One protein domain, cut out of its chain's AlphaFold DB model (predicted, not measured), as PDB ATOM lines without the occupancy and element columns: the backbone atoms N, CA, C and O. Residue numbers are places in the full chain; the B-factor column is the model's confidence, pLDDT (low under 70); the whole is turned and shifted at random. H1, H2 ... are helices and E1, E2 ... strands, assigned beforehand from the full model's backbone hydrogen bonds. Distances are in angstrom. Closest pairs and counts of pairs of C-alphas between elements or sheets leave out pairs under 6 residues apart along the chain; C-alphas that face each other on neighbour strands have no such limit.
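This is residues 9 to 101 of the 397 residues of an uncharacterized protein of Bosea sp. BK498 (UniProt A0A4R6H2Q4). Three helices, H1, H2 and H3, lie in a triangle, with H1 packed against both H2 and H3 at steep angles, H2 and H3 close but not clearly touching, and the long unnamed stretches of residues 32 to 57 and 73 to 88 linking them. The short strand E1 sits beside the early part of H2, and the unnamed residues 32 to 57 loop back from the end of H1 to the start of H2. The printed part has 93 residues with one named strand and three named helices, in the order E1, H1, H2, H3; the class is mostly helix, though under half of the residues are in named elements. The whole is compact, with a radius of gyration of the C-alphas of 11.9 A, and rounded, spanning 30 by 26 by 21 A.

H2, residues 58 to 72, touches H1, residues 21 to 31, with residues 60 to 64 alone; the closest C-alphas, of Leu 60 and Ile 28, are 6.8 A apart. These two helices run the same way at a steep tilt of 47 degrees. H3, residues 89 to 99, is close to H2 but not clearly touching, about perpendicular at 86 degrees; the closest C-alphas, of Gln 68 and Ser 90, are 6.8 A apart. H1 and H3 touch, the same way at a steep tilt of 62 degrees, with the closest C-alphas, of Leu 30 and Ala 98, 6.2 A apart. E1, residues 9 to 11, pairs with no named strand, but its residues 10 to 11 pair antiparallel with residues 15 to 16. The closest C-alphas of E1 and H2, of Gly 9 and Ala 61, are 5.1 A apart. E1 and H3 are apart. In H1, H2 and H3 every O i to N i+4 pair is within hydrogen-bond range.

H2 is 20.9 A long, from C-alpha 58 at (26.713, 47.778, -25.667). H1 measures 15.3 A, H3 15.0 A and E1 6.4 A. E1 begins at C-alpha 9, (34.675, 50.909, -23.645), and H3 ends at C-alpha 99, (47.703, 33.744, -20.443).

The two C-alphas farthest apart, of Val 14 and Gly 101, are 34.4 A apart. The printed part has no cut. The links H1 to H2 and H2 to H3 are long. The model's pLDDT is under 70 at residue 73 and residues 100 to 101.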
ATOM      1  N   GLY A   9      35.758  50.905 -24.625       97.44
ATOM      2  CA  GLY A   9      34.675  50.909 -23.645       97.44
ATOM      3  C   GLY A   9      33.808  52.168 -23.683       97.44
ATOM      4  O   GLY A   9      33.732  52.878 -24.692       97.44
ATOM      5  N   VAL A  10      33.137  52.438 -22.566       95.44
ATOM      6  CA  VAL A  10      32.333  53.646 -22.352       95.44
ATOM      7  C   VAL A  10      32.667  54.184 -20.969       95.44
ATOM      8  O   VAL A  10      32.272  53.597 -19.964       95.44
ATOM      9  N   ARG A  11      33.398  55.301 -20.932       95.38
ATOM     10  CA  ARG A  11      33.876  55.914 -19.695       95.38
ATOM     11  C   ARG A  11      32.709  56.419 -18.865       95.38
ATOM     12  O   ARG A  11      31.856  57.145 -19.386       95.38
ATOM     13  N   ASP A  12      32.667  55.986 -17.612       84.56
ATOM     14  CA  ASP A  12      31.641  56.313 -16.620       84.56
ATOM     15  C   ASP A  12      30.213  56.047 -17.131       84.56
ATOM     16  O   ASP A  12      29.253  56.708 -16.746       84.56
ATOM     17  N   GLY A  13      30.069  55.101 -18.069       81.44
ATOM     18  CA  GLY A  13      28.798  54.771 -18.718       81.44
ATOM     19  C   GLY A  13      28.258  55.827 -19.696       81.44
ATOM     20  O   GLY A  13      27.210  55.598 -20.297       81.44
ATOM     21  N   VAL A  14      28.961  56.947 -19.904       85.31
ATOM     22  CA  VAL A  14      28.478  58.079 -20.718       85.31
ATOM     23  C   VAL A  14      29.370  58.359 -21.926       85.31
ATOM     24  O   VAL A  14      28.875  58.560 -23.037       85.31
ATOM     25  N   THR A  15      30.692  58.377 -21.754       94.31
ATOM     26  CA  THR A  15      31.606  58.880 -22.787       94.31
ATOM     27  C   THR A  15      32.202  57.748 -23.617       94.31
ATOM     28  O   THR A  15      33.020  56.959 -23.147       94.31
ATOM     29  N   GLN A  16      31.834  57.690 -24.897       96.06
ATOM     30  CA  GLN A  16      32.470  56.790 -25.860       96.06
ATOM     31  C   GLN A  16      33.940  57.177 -26.061       96.06
ATOM     32  O   GLN A  16      34.252  58.324 -26.383       96.06
ATOM     33  N   VAL A  17      34.840  56.208 -25.908       96.44
ATOM     34  CA  VAL A  17      36.272  56.388 -26.180       96.44
ATOM     35  C   VAL A  17      36.608  56.043 -27.640       96.44
ATOM     36  O   VAL A  17      35.709  55.893 -28.473       96.44
ATOM     37  N   ALA A  18      37.898  55.937 -27.984       96.88
ATOM     38  CA  ALA A  18      38.360  55.697 -29.354       96.88
ATOM     39  C   ALA A  18      37.683  54.480 -30.010       96.88
ATOM     40  O   ALA A  18      37.238  54.578 -31.155       96.88
ATOM     41  N   ASN A  19      37.552  53.368 -29.271       96.88
ATOM     42  CA  ASN A  19      36.756  52.205 -29.670       96.88
ATOM     43  C   ASN A  19      37.082  51.711 -31.086       96.88
ATOM     44  O   ASN A  19      36.186  51.431 -31.885       96.88
ATOM     45  N   ALA A  20      38.370  51.616 -31.424       97.44
ATOM     46  CA  ALA A  20      38.776  51.075 -32.712       97.44
ATOM     47  C   ALA A  20      38.230  49.639 -32.866       97.44
ATOM     48  O   ALA A  20      38.426  48.835 -31.952       97.44
ATOM     49  N   PRO A  21      37.564  49.278 -33.984       97.44
ATOM     50  CA  PRO A  21      36.951  47.952 -34.131       97.44
ATOM     51  C   PRO A  21      37.945  46.803 -33.914       97.44
ATOM     52  O   PRO A  21      37.623  45.794 -33.290       97.44
ATOM     53  N   VAL A  22      39.192  46.994 -34.355       95.56
ATOM     54  CA  VAL A  22      40.287  46.031 -34.165       95.56
ATOM     55  C   VAL A  22      40.644  45.810 -32.692       95.56
ATOM     56  O   VAL A  22      40.989  44.695 -32.315       95.56
ATOM     57  N   ASP A  23      40.537  46.839 -31.853       97.69
ATOM     58  CA  ASP A  23      40.831  46.752 -30.422       97.69
ATOM     59  C   ASP A  23      39.637  46.209 -29.641       97.69
ATOM     60  O   ASP A  23      39.817  45.371 -28.759       97.69
ATOM     61  N   GLN A  24      38.413  46.585 -30.030       98.12
ATOM     62  CA  GLN A  24      37.195  45.948 -29.522       98.12
ATOM     63  C   GLN A  24      37.259  44.430 -29.721       98.12
ATOM     64  O   GLN A  24      37.016  43.682 -28.778       98.12
ATOM     65  N   GLN A  25      37.676  43.965 -30.904       97.31
ATOM     66  CA  GLN A  25      37.807  42.535 -31.186       97.31
ATOM     67  C   GLN A  25      38.821  41.834 -30.269       97.31
ATOM     68  O   GLN A  25      38.601  40.684 -29.885       97.31
ATOM     69  N   LYS A  26      39.920  42.503 -29.896       97.69
ATOM     70  CA  LYS A  26      40.906  41.952 -28.953       97.69
ATOM     71  C   LYS A  26      40.296  41.788 -27.562       97.69
ATOM     72  O   LYS A  26      40.410  40.713 -26.985       97.69
ATOM     73  N   ILE A  27      39.600  42.809 -27.060       98.12
ATOM     74  CA  ILE A  27      38.948  42.745 -25.742       98.12
ATOM     75  C   ILE A  27      37.822  41.712 -25.723       98.12
ATOM     76  O   ILE A  27      37.723  40.956 -24.762       98.12
ATOM     77  N   ILE A  28      37.028  41.616 -26.796       97.00
ATOM     78  CA  ILE A  28      36.010  40.568 -26.950       97.00
ATOM     79  C   ILE A  28      36.660  39.188 -26.833       97.00
ATOM     80  O   ILE A  28      36.201  38.378 -26.038       97.00
ATOM     81  N   ARG A  29      37.754  38.928 -27.562       96.00
ATOM     82  CA  ARG A  29      38.462  37.638 -27.485       96.00
ATOM     83  C   ARG A  29      38.978  37.326 -26.083       96.00
ATOM     84  O   ARG A  29      38.878  36.180 -25.667       96.00
ATOM     85  N   LEU A  30      39.514  38.319 -25.371       96.81
ATOM     86  CA  LEU A  30      39.977  38.129 -23.996       96.81
ATOM     87  C   LEU A  30      38.802  37.801 -23.070       96.81
ATOM     88  O   LEU A  30      38.783  36.734 -22.468       96.81
ATOM     89  N   LEU A  31      37.790  38.670 -23.002       95.69
ATOM     90  CA  LEU A  31      36.647  38.488 -22.103       95.69
ATOM     91  C   LEU A  31      35.888  37.188 -22.385       95.69
ATOM     92  O   LEU A  31      35.585  36.460 -21.448       95.69
ATOM     93  N   TRP A  32      35.632  36.851 -23.650       94.06
ATOM     94  CA  TRP A  32      34.944  35.607 -24.027       94.06
ATOM     95  C   TRP A  32      35.837  34.360 -23.995       94.06
ATOM     96  O   TRP A  32      35.337  33.255 -24.186       94.06
ATOM     97  N   GLY A  33      37.137  34.515 -23.741       89.56
ATOM     98  CA  GLY A  33      38.053  33.406 -23.471       89.56
ATOM     99  C   GLY A  33      38.219  33.093 -21.980       89.56
ATOM    100  O   GLY A  33      38.679  32.007 -21.639       89.56
ATOM    101  N   ILE A  34      37.846  34.022 -21.096       86.00
ATOM    102  CA  ILE A  34      37.999  33.896 -19.642       86.00
ATOM    103  C   ILE A  34      36.752  33.231 -19.041       86.00
ATOM    104  O   ILE A  34      35.623  33.555 -19.416       86.00
ATOM    105  N   ASP A  35      36.949  32.319 -18.085       79.94
ATOM    106  CA  ASP A  35      35.845  31.638 -17.403       79.94
ATOM    107  C   ASP A  35      34.993  32.610 -16.551       79.94
ATOM    108  O   ASP A  35      35.525  33.561 -15.961       79.94
ATOM    109  N   PRO A  36      33.677  32.359 -16.398       74.31
ATOM    110  CA  PRO A  36      32.771  33.256 -15.666       74.31
ATOM    111  C   PRO A  36      33.140  33.459 -14.193       74.31
ATOM    112  O   PRO A  36      32.879  34.518 -13.626       74.31
ATOM    113  N   GLY A  37      33.804  32.474 -13.576       70.50
ATOM    114  CA  GLY A  37      34.327  32.581 -12.209       70.50
ATOM    115  C   GLY A  37      35.382  33.680 -12.026       70.50
ATOM    116  O   GLY A  37      35.605  34.116 -10.904       70.50
ATOM    117  N   ASN A  38      35.977  34.164 -13.120       80.69
ATOM    118  CA  ASN A  38      36.937  35.271 -13.164       80.69
ATOM    119  C   ASN A  38      36.351  36.519 -13.857       80.69
ATOM    120  O   ASN A  38      37.092  37.339 -14.408       80.69
ATOM    121  N   ALA A  39      35.017  36.631 -13.859       82.25
ATOM    122  CA  ALA A  39      34.231  37.644 -14.565       82.25
ATOM    123  C   ALA A  39      34.454  37.710 -16.082       82.25
ATOM    124  O   ALA A  39      34.255  38.753 -16.707       82.25
ATOM    125  N   GLY A  40      34.865  36.593 -16.684       89.38
ATOM    126  CA  GLY A  40      34.819  36.431 -18.129       89.38
ATOM    127  C   GLY A  40      33.422  36.074 -18.640       89.38
ATOM    128  O   GLY A  40      32.464  35.928 -17.883       89.38
ATOM    129  N   MET A  41      33.315  35.940 -19.957       88.81
ATOM    130  CA  MET A  41      32.068  35.732 -20.698       88.81
ATOM    131  C   MET A  41      32.038  34.394 -21.446       88.81
ATOM    132  O   MET A  41      31.101  34.137 -22.206       88.81
ATOM    133  N   LYS A  42      33.049  33.541 -21.250       86.44
ATOM    134  CA  LYS A  42      33.121  32.223 -21.882       86.44
ATOM    135  C   LYS A  42      31.883  31.398 -21.532       86.44
ATOM    136  O   LYS A  42      31.523  31.283 -20.365       86.44
ATOM    137  N   ASP A  43      31.219  30.881 -22.561       78.19
ATOM    138  CA  ASP A  43      29.988  30.082 -22.484       78.19
ATOM    139  C   ASP A  43      28.778  30.764 -21.800       78.19
ATOM    140  O   ASP A  43      27.714  30.158 -21.686       78.19
ATOM    141  N   VAL A  44      28.886  32.038 -21.397       73.19
ATOM    142  CA  VAL A  44      27.765  32.830 -20.846       73.19
ATOM    143  C   VAL A  44      26.863  33.336 -21.966       73.19
ATOM    144  O   VAL A  44      25.639  33.357 -21.843       73.19
ATOM    145  N   SER A  45      27.470  33.792 -23.060       78.19
ATOM    146  CA  SER A  45      26.780  34.319 -24.234       78.19
ATOM    147  C   SER A  45      27.688  34.248 -25.465       78.19
ATOM    148  O   SER A  45      28.911  34.179 -25.320       78.19
ATOM    149  N   PRO A  46      27.139  34.278 -26.692       86.31
ATOM    150  CA  PRO A  46      27.969  34.387 -27.885       86.31
ATOM    151  C   PRO A  46      28.744  35.721 -27.896       86.31
ATOM    152  O   PRO A  46      28.191  36.747 -27.481       86.31
ATOM    153  N   PRO A  47      30.000  35.744 -28.390       91.62
ATOM    154  CA  PRO A  47      30.767  36.979 -28.517       91.62
ATOM    155  C   PRO A  47      30.027  37.994 -29.402       91.62
ATOM    156  O   PRO A  47      29.636  37.645 -30.521       91.62
ATOM    157  N   PRO A  48      29.835  39.247 -28.953       90.00
ATOM    158  CA  PRO A  48      29.230  40.267 -29.793       90.00
ATOM    159  C   PRO A  48      30.176  40.636 -30.947       90.00
ATOM    160  O   PRO A  48      31.393  40.474 -30.827       90.00
ATOM    161  N   PRO A  49      29.664  41.195 -32.055       93.75
ATOM    162  CA  PRO A  49      30.524  41.831 -33.041       93.75
ATOM    163  C   PRO A  49      31.145  43.111 -32.462       93.75
ATOM    164  O   PRO A  49      30.518  43.817 -31.661       93.75
ATOM    165  N   ALA A  50      32.354  43.450 -32.915       95.19
ATOM    166  CA  ALA A  50      32.947  44.754 -32.646       95.19
ATOM    167  C   ALA A  50      32.029  45.883 -33.153       95.19
ATOM    168  O   ALA A  50      31.454  45.796 -34.240       95.19
ATOM    169  N   GLY A  51      31.885  46.948 -32.362       90.88
ATOM    170  CA  GLY A  51      31.169  48.149 -32.785       90.88
ATOM    171  C   GLY A  51      31.959  48.967 -33.813       90.88
ATOM    172  O   GLY A  51      33.132  48.707 -34.086       90.88
ATOM    173  N   ALA A  52      31.312  49.987 -34.380       93.69
ATOM    174  CA  ALA A  52      31.968  50.938 -35.277       93.69
ATOM    175  C   ALA A  52      33.019  51.792 -34.539       93.69
ATOM    176  O   ALA A  52      33.016  51.897 -33.314       93.69
ATOM    177  N   PHE A  53      33.902  52.457 -35.287       94.38
ATOM    178  CA  PHE A  53      34.864  53.401 -34.709       94.38
ATOM    179  C   PHE A  53      34.157  54.463 -33.845       94.38
ATOM    180  O   PHE A  53      33.097  54.966 -34.229       94.38
ATOM    181  N   LYS A  54      34.723  54.791 -32.673       94.25
ATOM    182  CA  LYS A  54      34.107  55.644 -31.632       94.25
ATOM    183  C   LYS A  54      32.767  55.142 -31.074       94.25
ATOM    184  O   LYS A  54      32.048  55.901 -30.429       94.25
ATOM    185  N   ARG A  55      32.406  53.877 -31.299       95.25
ATOM    186  CA  ARG A  55      31.194  53.259 -30.746       95.25
ATOM    187  C   ARG A  55      31.507  51.872 -30.201       95.25
ATOM    188  O   ARG A  55      31.701  50.927 -30.960       95.25
ATOM    189  N   CYS A  56      31.519  51.742 -28.880       95.38
ATOM    190  CA  CYS A  56      31.601  50.440 -28.238       95.38
ATOM    191  C   CYS A  56      30.283  49.683 -28.421       95.38
ATOM    192  O   CYS A  56      29.202  50.250 -28.238       95.38
ATOM    193  N   ASN A  57      30.365  48.390 -28.736       95.38
ATOM    194  CA  ASN A  57      29.200  47.515 -28.662       95.38
ATOM    195  C   ASN A  57      28.624  47.537 -27.219       95.38
ATOM    196  O   ASN A  57      29.404  47.387 -26.275       95.38
ATOM    197  N   PRO A  58      27.301  47.710 -27.009       86.44
ATOM    198  CA  PRO A  58      26.713  47.778 -25.667       86.44
ATOM    199  C   PRO A  58      26.948  46.525 -24.814       86.44
ATOM    200  O   PRO A  58      27.205  46.639 -23.618       86.44
ATOM    201  N   THR A  59      26.914  45.335 -25.422       85.62
ATOM    202  CA  THR A  59      27.200  44.062 -24.742       85.62
ATOM    203  C   THR A  59      28.658  43.999 -24.294       85.62
ATOM    204  O   THR A  59      28.937  43.581 -23.174       85.62
ATOM    205  N   LEU A  60      29.588  44.468 -25.134       96.31
ATOM    206  CA  LEU A  60      31.001  44.578 -24.769       96.31
ATOM    207  C   LEU A  60      31.214  45.599 -23.642       96.31
ATOM    208  O   LEU A  60      31.922  45.304 -22.686       96.31
ATOM    209  N   ALA A  61      30.586  46.773 -23.729       90.62
ATOM    210  CA  ALA A  61      30.700  47.817 -22.709       90.62
ATOM    211  C   ALA A  61      30.204  47.326 -21.339       90.62
ATOM    212  O   ALA A  61      30.875  47.525 -20.328       90.62
ATOM    213  N   ALA A  62      29.066  46.627 -21.317       81.31
ATOM    214  CA  ALA A  62      28.531  46.020 -20.104       81.31
ATOM    215  C   ALA A  62      29.470  44.946 -19.530       81.31
ATOM    216  O   ALA A  62      29.690  44.920 -18.321       81.31
ATOM    217  N   ALA A  63      30.056  44.098 -20.382       89.69
ATOM    218  CA  ALA A  63      31.002  43.069 -19.954       89.69
ATOM    219  C   ALA A  63      32.304  43.665 -19.389       89.69
ATOM    220  O   ALA A  63      32.794  43.188 -18.368       89.69
ATOM    221  N   ILE A  64      32.835  44.734 -19.995       97.31
ATOM    222  CA  ILE A  64      34.008  45.461 -19.478       97.31
ATOM    223  C   ILE A  64      33.718  46.016 -18.084       97.31
ATOM    224  O   ILE A  64      34.506  45.797 -17.165       97.31
ATOM    225  N   LEU A  65      32.584  46.701 -17.919       89.75
ATOM    226  CA  LEU A  65      32.212  47.284 -16.636       89.75
ATOM    227  C   LEU A  65      32.023  46.198 -15.569       89.75
ATOM    228  O   LEU A  65      32.589  46.309 -14.489       89.75
ATOM    229  N   ALA A  66      31.300  45.118 -15.888       78.88
ATOM    230  CA  ALA A  66      31.092  44.000 -14.969       78.88
ATOM    231  C   ALA A  66      32.413  43.334 -14.551       78.88
ATOM    232  O   ALA A  66      32.620  43.078 -13.364       78.88
ATOM    233  N   PHE A  67      33.326  43.111 -15.503       94.56
ATOM    234  CA  PHE A  67      34.664  42.594 -15.224       94.56
ATOM    235  C   PHE A  67      35.431  43.508 -14.270       94.56
ATOM    236  O   PHE A  67      35.994  43.045 -13.278       94.56
ATOM    237  N   GLN A  68      35.447  44.815 -14.538       94.56
ATOM    238  CA  GLN A  68      36.149  45.749 -13.671       94.56
ATOM    239  C   GLN A  68      35.524  45.807 -12.277       94.56
ATOM    240  O   GLN A  68      36.259  45.702 -11.300       94.56
ATOM    241  N   THR A  69      34.194  45.907 -12.167       75.94
ATOM    242  CA  THR A  69      33.483  45.896 -10.880       75.94
ATOM    243  C   THR A  69      33.842  44.656 -10.067       75.94
ATOM    244  O   THR A  69      34.243  44.786  -8.915       75.94
ATOM    245  N   PHE A  70      33.809  43.471 -10.682       83.69
ATOM    246  CA  PHE A  70      34.126  42.208 -10.014       83.69
ATOM    247  C   PHE A  70      35.529  42.179  -9.391       83.69
ATOM    248  O   PHE A  70      35.719  41.626  -8.304       83.69
ATOM    249  N   TRP A  71      36.523  42.740 -10.083       85.06
ATOM    250  CA  TRP A  71      37.906  42.760  -9.607       85.06
ATOM    251  C   TRP A  71      38.214  43.962  -8.705       85.06
ATOM    252  O   TRP A  71      39.115  43.865  -7.875       85.06
ATOM    253  N   VAL A  72      37.455  45.059  -8.803       79.81
ATOM    254  CA  VAL A  72      37.482  46.153  -7.815       79.81
ATOM    255  C   VAL A  72      36.947  45.676  -6.469       79.81
ATOM    256  O   VAL A  72      37.595  45.890  -5.452       79.81
ATOM    257  N   GLU A  73      35.829  44.947  -6.462       63.91
ATOM    258  CA  GLU A  73      35.251  44.339  -5.251       63.91
ATOM    259  C   GLU A  73      36.204  43.345  -4.560       63.91
ATOM    260  O   GLU A  73      36.031  43.035  -3.387       63.91
ATOM    261  N   ARG A  74      37.227  42.854  -5.272       72.81
ATOM    262  CA  ARG A  74      38.266  41.943  -4.758       72.81
ATOM    263  C   ARG A  74      39.603  42.633  -4.469       72.81
ATOM    264  O   ARG A  74      40.578  41.949  -4.180       72.81
ATOM    265  N   GLY A  75      39.674  43.960  -4.593       72.88
ATOM    266  CA  GLY A  75      40.894  44.740  -4.353       72.88
ATOM    267  C   GLY A  75      42.007  44.547  -5.393       72.88
ATOM    268  O   GLY A  75      43.141  44.965  -5.177       72.88
ATOM    269  N   GLU A  76      41.707  43.921  -6.531       81.25
ATOM    270  CA  GLU A  76      42.670  43.581  -7.590       81.25
ATOM    271  C   GLU A  76      42.709  44.629  -8.710       81.25
ATOM    272  O   GLU A  76      43.693  44.764  -9.444       81.25
ATOM    273  N   LEU A  77      41.637  45.408  -8.832       86.75
ATOM    274  CA  LEU A  77      41.594  46.642  -9.600       86.75
ATOM    275  C   LEU A  77      41.217  47.799  -8.676       86.75
ATOM    276  O   LEU A  77      40.561  47.617  -7.660       86.75
ATOM    277  N   ASN A  78      41.611  49.012  -9.057       84.75
ATOM    278  CA  ASN A  78      41.351  50.207  -8.251       84.75
ATOM    279  C   ASN A  78      40.127  50.996  -8.737       84.75
ATOM    280  O   ASN A  78      39.688  51.915  -8.053       84.75
ATOM    281  N   LEU A  79      39.641  50.715  -9.949       87.31
ATOM    282  CA  LEU A  79      38.608  51.504 -10.608       87.31
ATOM    283  C   LEU A  79      37.821  50.654 -11.611       87.31
ATOM    284  O   LEU A  79      38.401  49.828 -12.321       87.31
ATOM    285  N   ALA A  80      36.513  50.901 -11.665       91.38
ATOM    286  CA  ALA A  80      35.586  50.369 -12.656       91.38
ATOM    287  C   ALA A  80      34.930  51.530 -13.410       91.38
ATOM    288  O   ALA A  80      33.811  51.930 -13.108       91.38
ATOM    289  N   ASP A  81      35.669  52.099 -14.361       92.81
ATOM    290  CA  ASP A  81      35.249  53.250 -15.169       92.81
ATOM    291  C   ASP A  81      34.628  52.846 -16.513       92.81
ATOM    292  O   ASP A  81      34.288  53.704 -17.321       92.81
ATOM    293  N   GLY A  82      34.491  51.550 -16.787       94.62
ATOM    294  CA  GLY A  82      33.947  51.030 -18.037       94.62
ATOM    295  C   GLY A  82      34.907  51.117 -19.226       94.62
ATOM    296  O   GLY A  82      34.449  50.951 -20.361       94.62
ATOM    297  N   VAL A  83      36.209  51.371 -19.012       97.81
ATOM    298  CA  VAL A  83      37.213  51.502 -20.085       97.81
ATOM    299  C   VAL A  83      38.438  50.619 -19.856       97.81
ATOM    300  O   VAL A  83      39.078  50.633 -18.812       97.81
ATOM    301  N   VAL A  84      38.836  49.893 -20.899       97.88
ATOM    302  CA  VAL A  84      40.130  49.216 -20.970       97.88
ATOM    303  C   VAL A  84      41.125  50.120 -21.697       97.88
ATOM    304  O   VAL A  84      41.105  50.229 -22.925       97.88
ATOM    305  N   ASP A  85      41.994  50.776 -20.927       97.25
ATOM    306  CA  ASP A  85      43.052  51.641 -21.459       97.25
ATOM    307  C   ASP A  85      44.272  50.832 -21.961       97.25
ATOM    308  O   ASP A  85      44.623  49.800 -21.367       97.25
ATOM    309  N   PRO A  86      44.975  51.290 -23.021       97.12
ATOM    310  CA  PRO A  86      46.227  50.683 -23.473       97.12
ATOM    311  C   PRO A  86      47.269  50.640 -22.345       97.12
ATOM    312  O   PRO A  86      47.553  51.652 -21.710       97.12
ATOM    313  N   GLY A  87      47.821  49.457 -22.063       90.88
ATOM    314  CA  GLY A  87      48.763  49.250 -20.949       90.88
ATOM    315  C   GLY A  87      48.152  49.393 -19.544       90.88
ATOM    316  O   GLY A  87      48.861  49.268 -18.542       90.88
ATOM    317  N   GLY A  88      46.839  49.629 -19.445       93.69
ATOM    318  CA  GLY A  88      46.122  49.819 -18.190       93.69
ATOM    319  C   GLY A  88      46.068  48.561 -17.315       93.69
ATOM    320  O   GLY A  88      46.387  47.446 -17.734       93.69
ATOM    321  N   ARG A  89      45.643  48.730 -16.055       93.31
ATOM    322  CA  ARG A  89      45.507  47.612 -15.098       93.31
ATOM    323  C   ARG A  89      44.475  46.582 -15.559       93.31
ATOM    324  O   ARG A  89      44.757  45.391 -15.491       93.31
ATOM    325  N   SER A  90      43.336  47.029 -16.093       96.38
ATOM    326  CA  SER A  90      42.299  46.130 -16.617       96.38
ATOM    327  C   SER A  90      42.818  45.268 -17.769       96.38
ATOM    328  O   SER A  90      42.597  44.062 -17.759       96.38
ATOM    329  N   LEU A  91      43.580  45.849 -18.708       97.38
ATOM    330  CA  LEU A  91      44.177  45.095 -19.815       97.38
ATOM    331  C   LEU A  91      45.187  44.059 -19.314       97.38
ATOM    332  O   LEU A  91      45.151  42.913 -19.746       97.38
ATOM    333  N   ARG A  92      46.041  44.433 -18.353       95.25
ATOM    334  CA  ARG A  92      46.996  43.501 -17.736       95.25
ATOM    335  C   ARG A  92      46.304  42.346 -17.015       95.25
ATOM    336  O   ARG A  92      46.775  41.220 -17.127       95.25
ATOM    337  N   LYS A  93      45.197  42.598 -16.305       94.38
ATOM    338  CA  LYS A  93      44.423  41.537 -15.640       94.38
ATOM    339  C   LYS A  93      43.770  40.604 -16.662       94.38
ATOM    340  O   LYS A  93      43.872  39.394 -16.502       94.38
ATOM    341  N   LEU A  94      43.173  41.147 -17.727       96.06
ATOM    342  CA  LEU A  94      42.621  40.349 -18.830       96.06
ATOM    343  C   LEU A  94      43.692  39.467 -19.480       96.06
ATOM    344  O   LEU A  94      43.480  38.271 -19.650       96.06
ATOM    345  N   ASP A  95      44.856  40.039 -19.789       94.50
ATOM    346  CA  ASP A  95      45.985  39.295 -20.346       94.50
ATOM    347  C   ASP A  95      46.495  38.213 -19.393       94.50
ATOM    348  O   ASP A  95      46.783  37.111 -19.840       94.50
ATOM    349  N   ALA A  96      46.599  38.498 -18.092       91.56
ATOM    350  CA  ALA A  96      47.048  37.522 -17.101       91.56
ATOM    351  C   ALA A  96      46.087  36.328 -17.006       91.56
ATOM    352  O   ALA A  96      46.529  35.182 -16.982       91.56
ATOM    353  N   LEU A  97      44.778  36.592 -17.011       89.75
ATOM    354  CA  LEU A  97      43.747  35.553 -16.982       89.75
ATOM    355  C   LEU A  97      43.703  34.751 -18.288       89.75
ATOM    356  O   LEU A  97      43.522  33.540 -18.248       89.75
ATOM    357  N   ALA A  98      43.913  35.399 -19.437       85.62
ATOM    358  CA  ALA A  98      43.971  34.725 -20.733       85.62
ATOM    359  C   ALA A  98      45.281  33.942 -20.950       85.62
ATOM    360  O   ALA A  98      45.294  32.944 -21.668       85.62
ATOM    361  N   ALA A  99      46.389  34.384 -20.344       81.44
ATOM    362  CA  ALA A  99      47.703  33.744 -20.443       81.44
ATOM    363  C   ALA A  99      47.887  32.562 -19.483       81.44
ATOM    364  O   ALA A  99      48.778  31.749 -19.714       81.44
ATOM    365  N   ALA A 100      47.051  32.434 -18.448       67.69
ATOM    366  CA  ALA A 100      47.102  31.333 -17.484       67.69
ATOM    367  C   ALA A 100      46.830  29.937 -18.097       67.69
ATOM    368  O   ALA A 100      46.860  28.940 -17.380       67.69
ATOM    369  N   GLY A 101      46.616  29.851 -19.417       50.69
ATOM    370  CA  GLY A 101      46.192  28.638 -20.107       50.69
ATOM    371  C   GLY A 101      44.765  28.251 -19.712       50.69
ATOM    372  O   GLY A 101      44.189  28.842 -18.795       50.69
TER     373      GLY A 101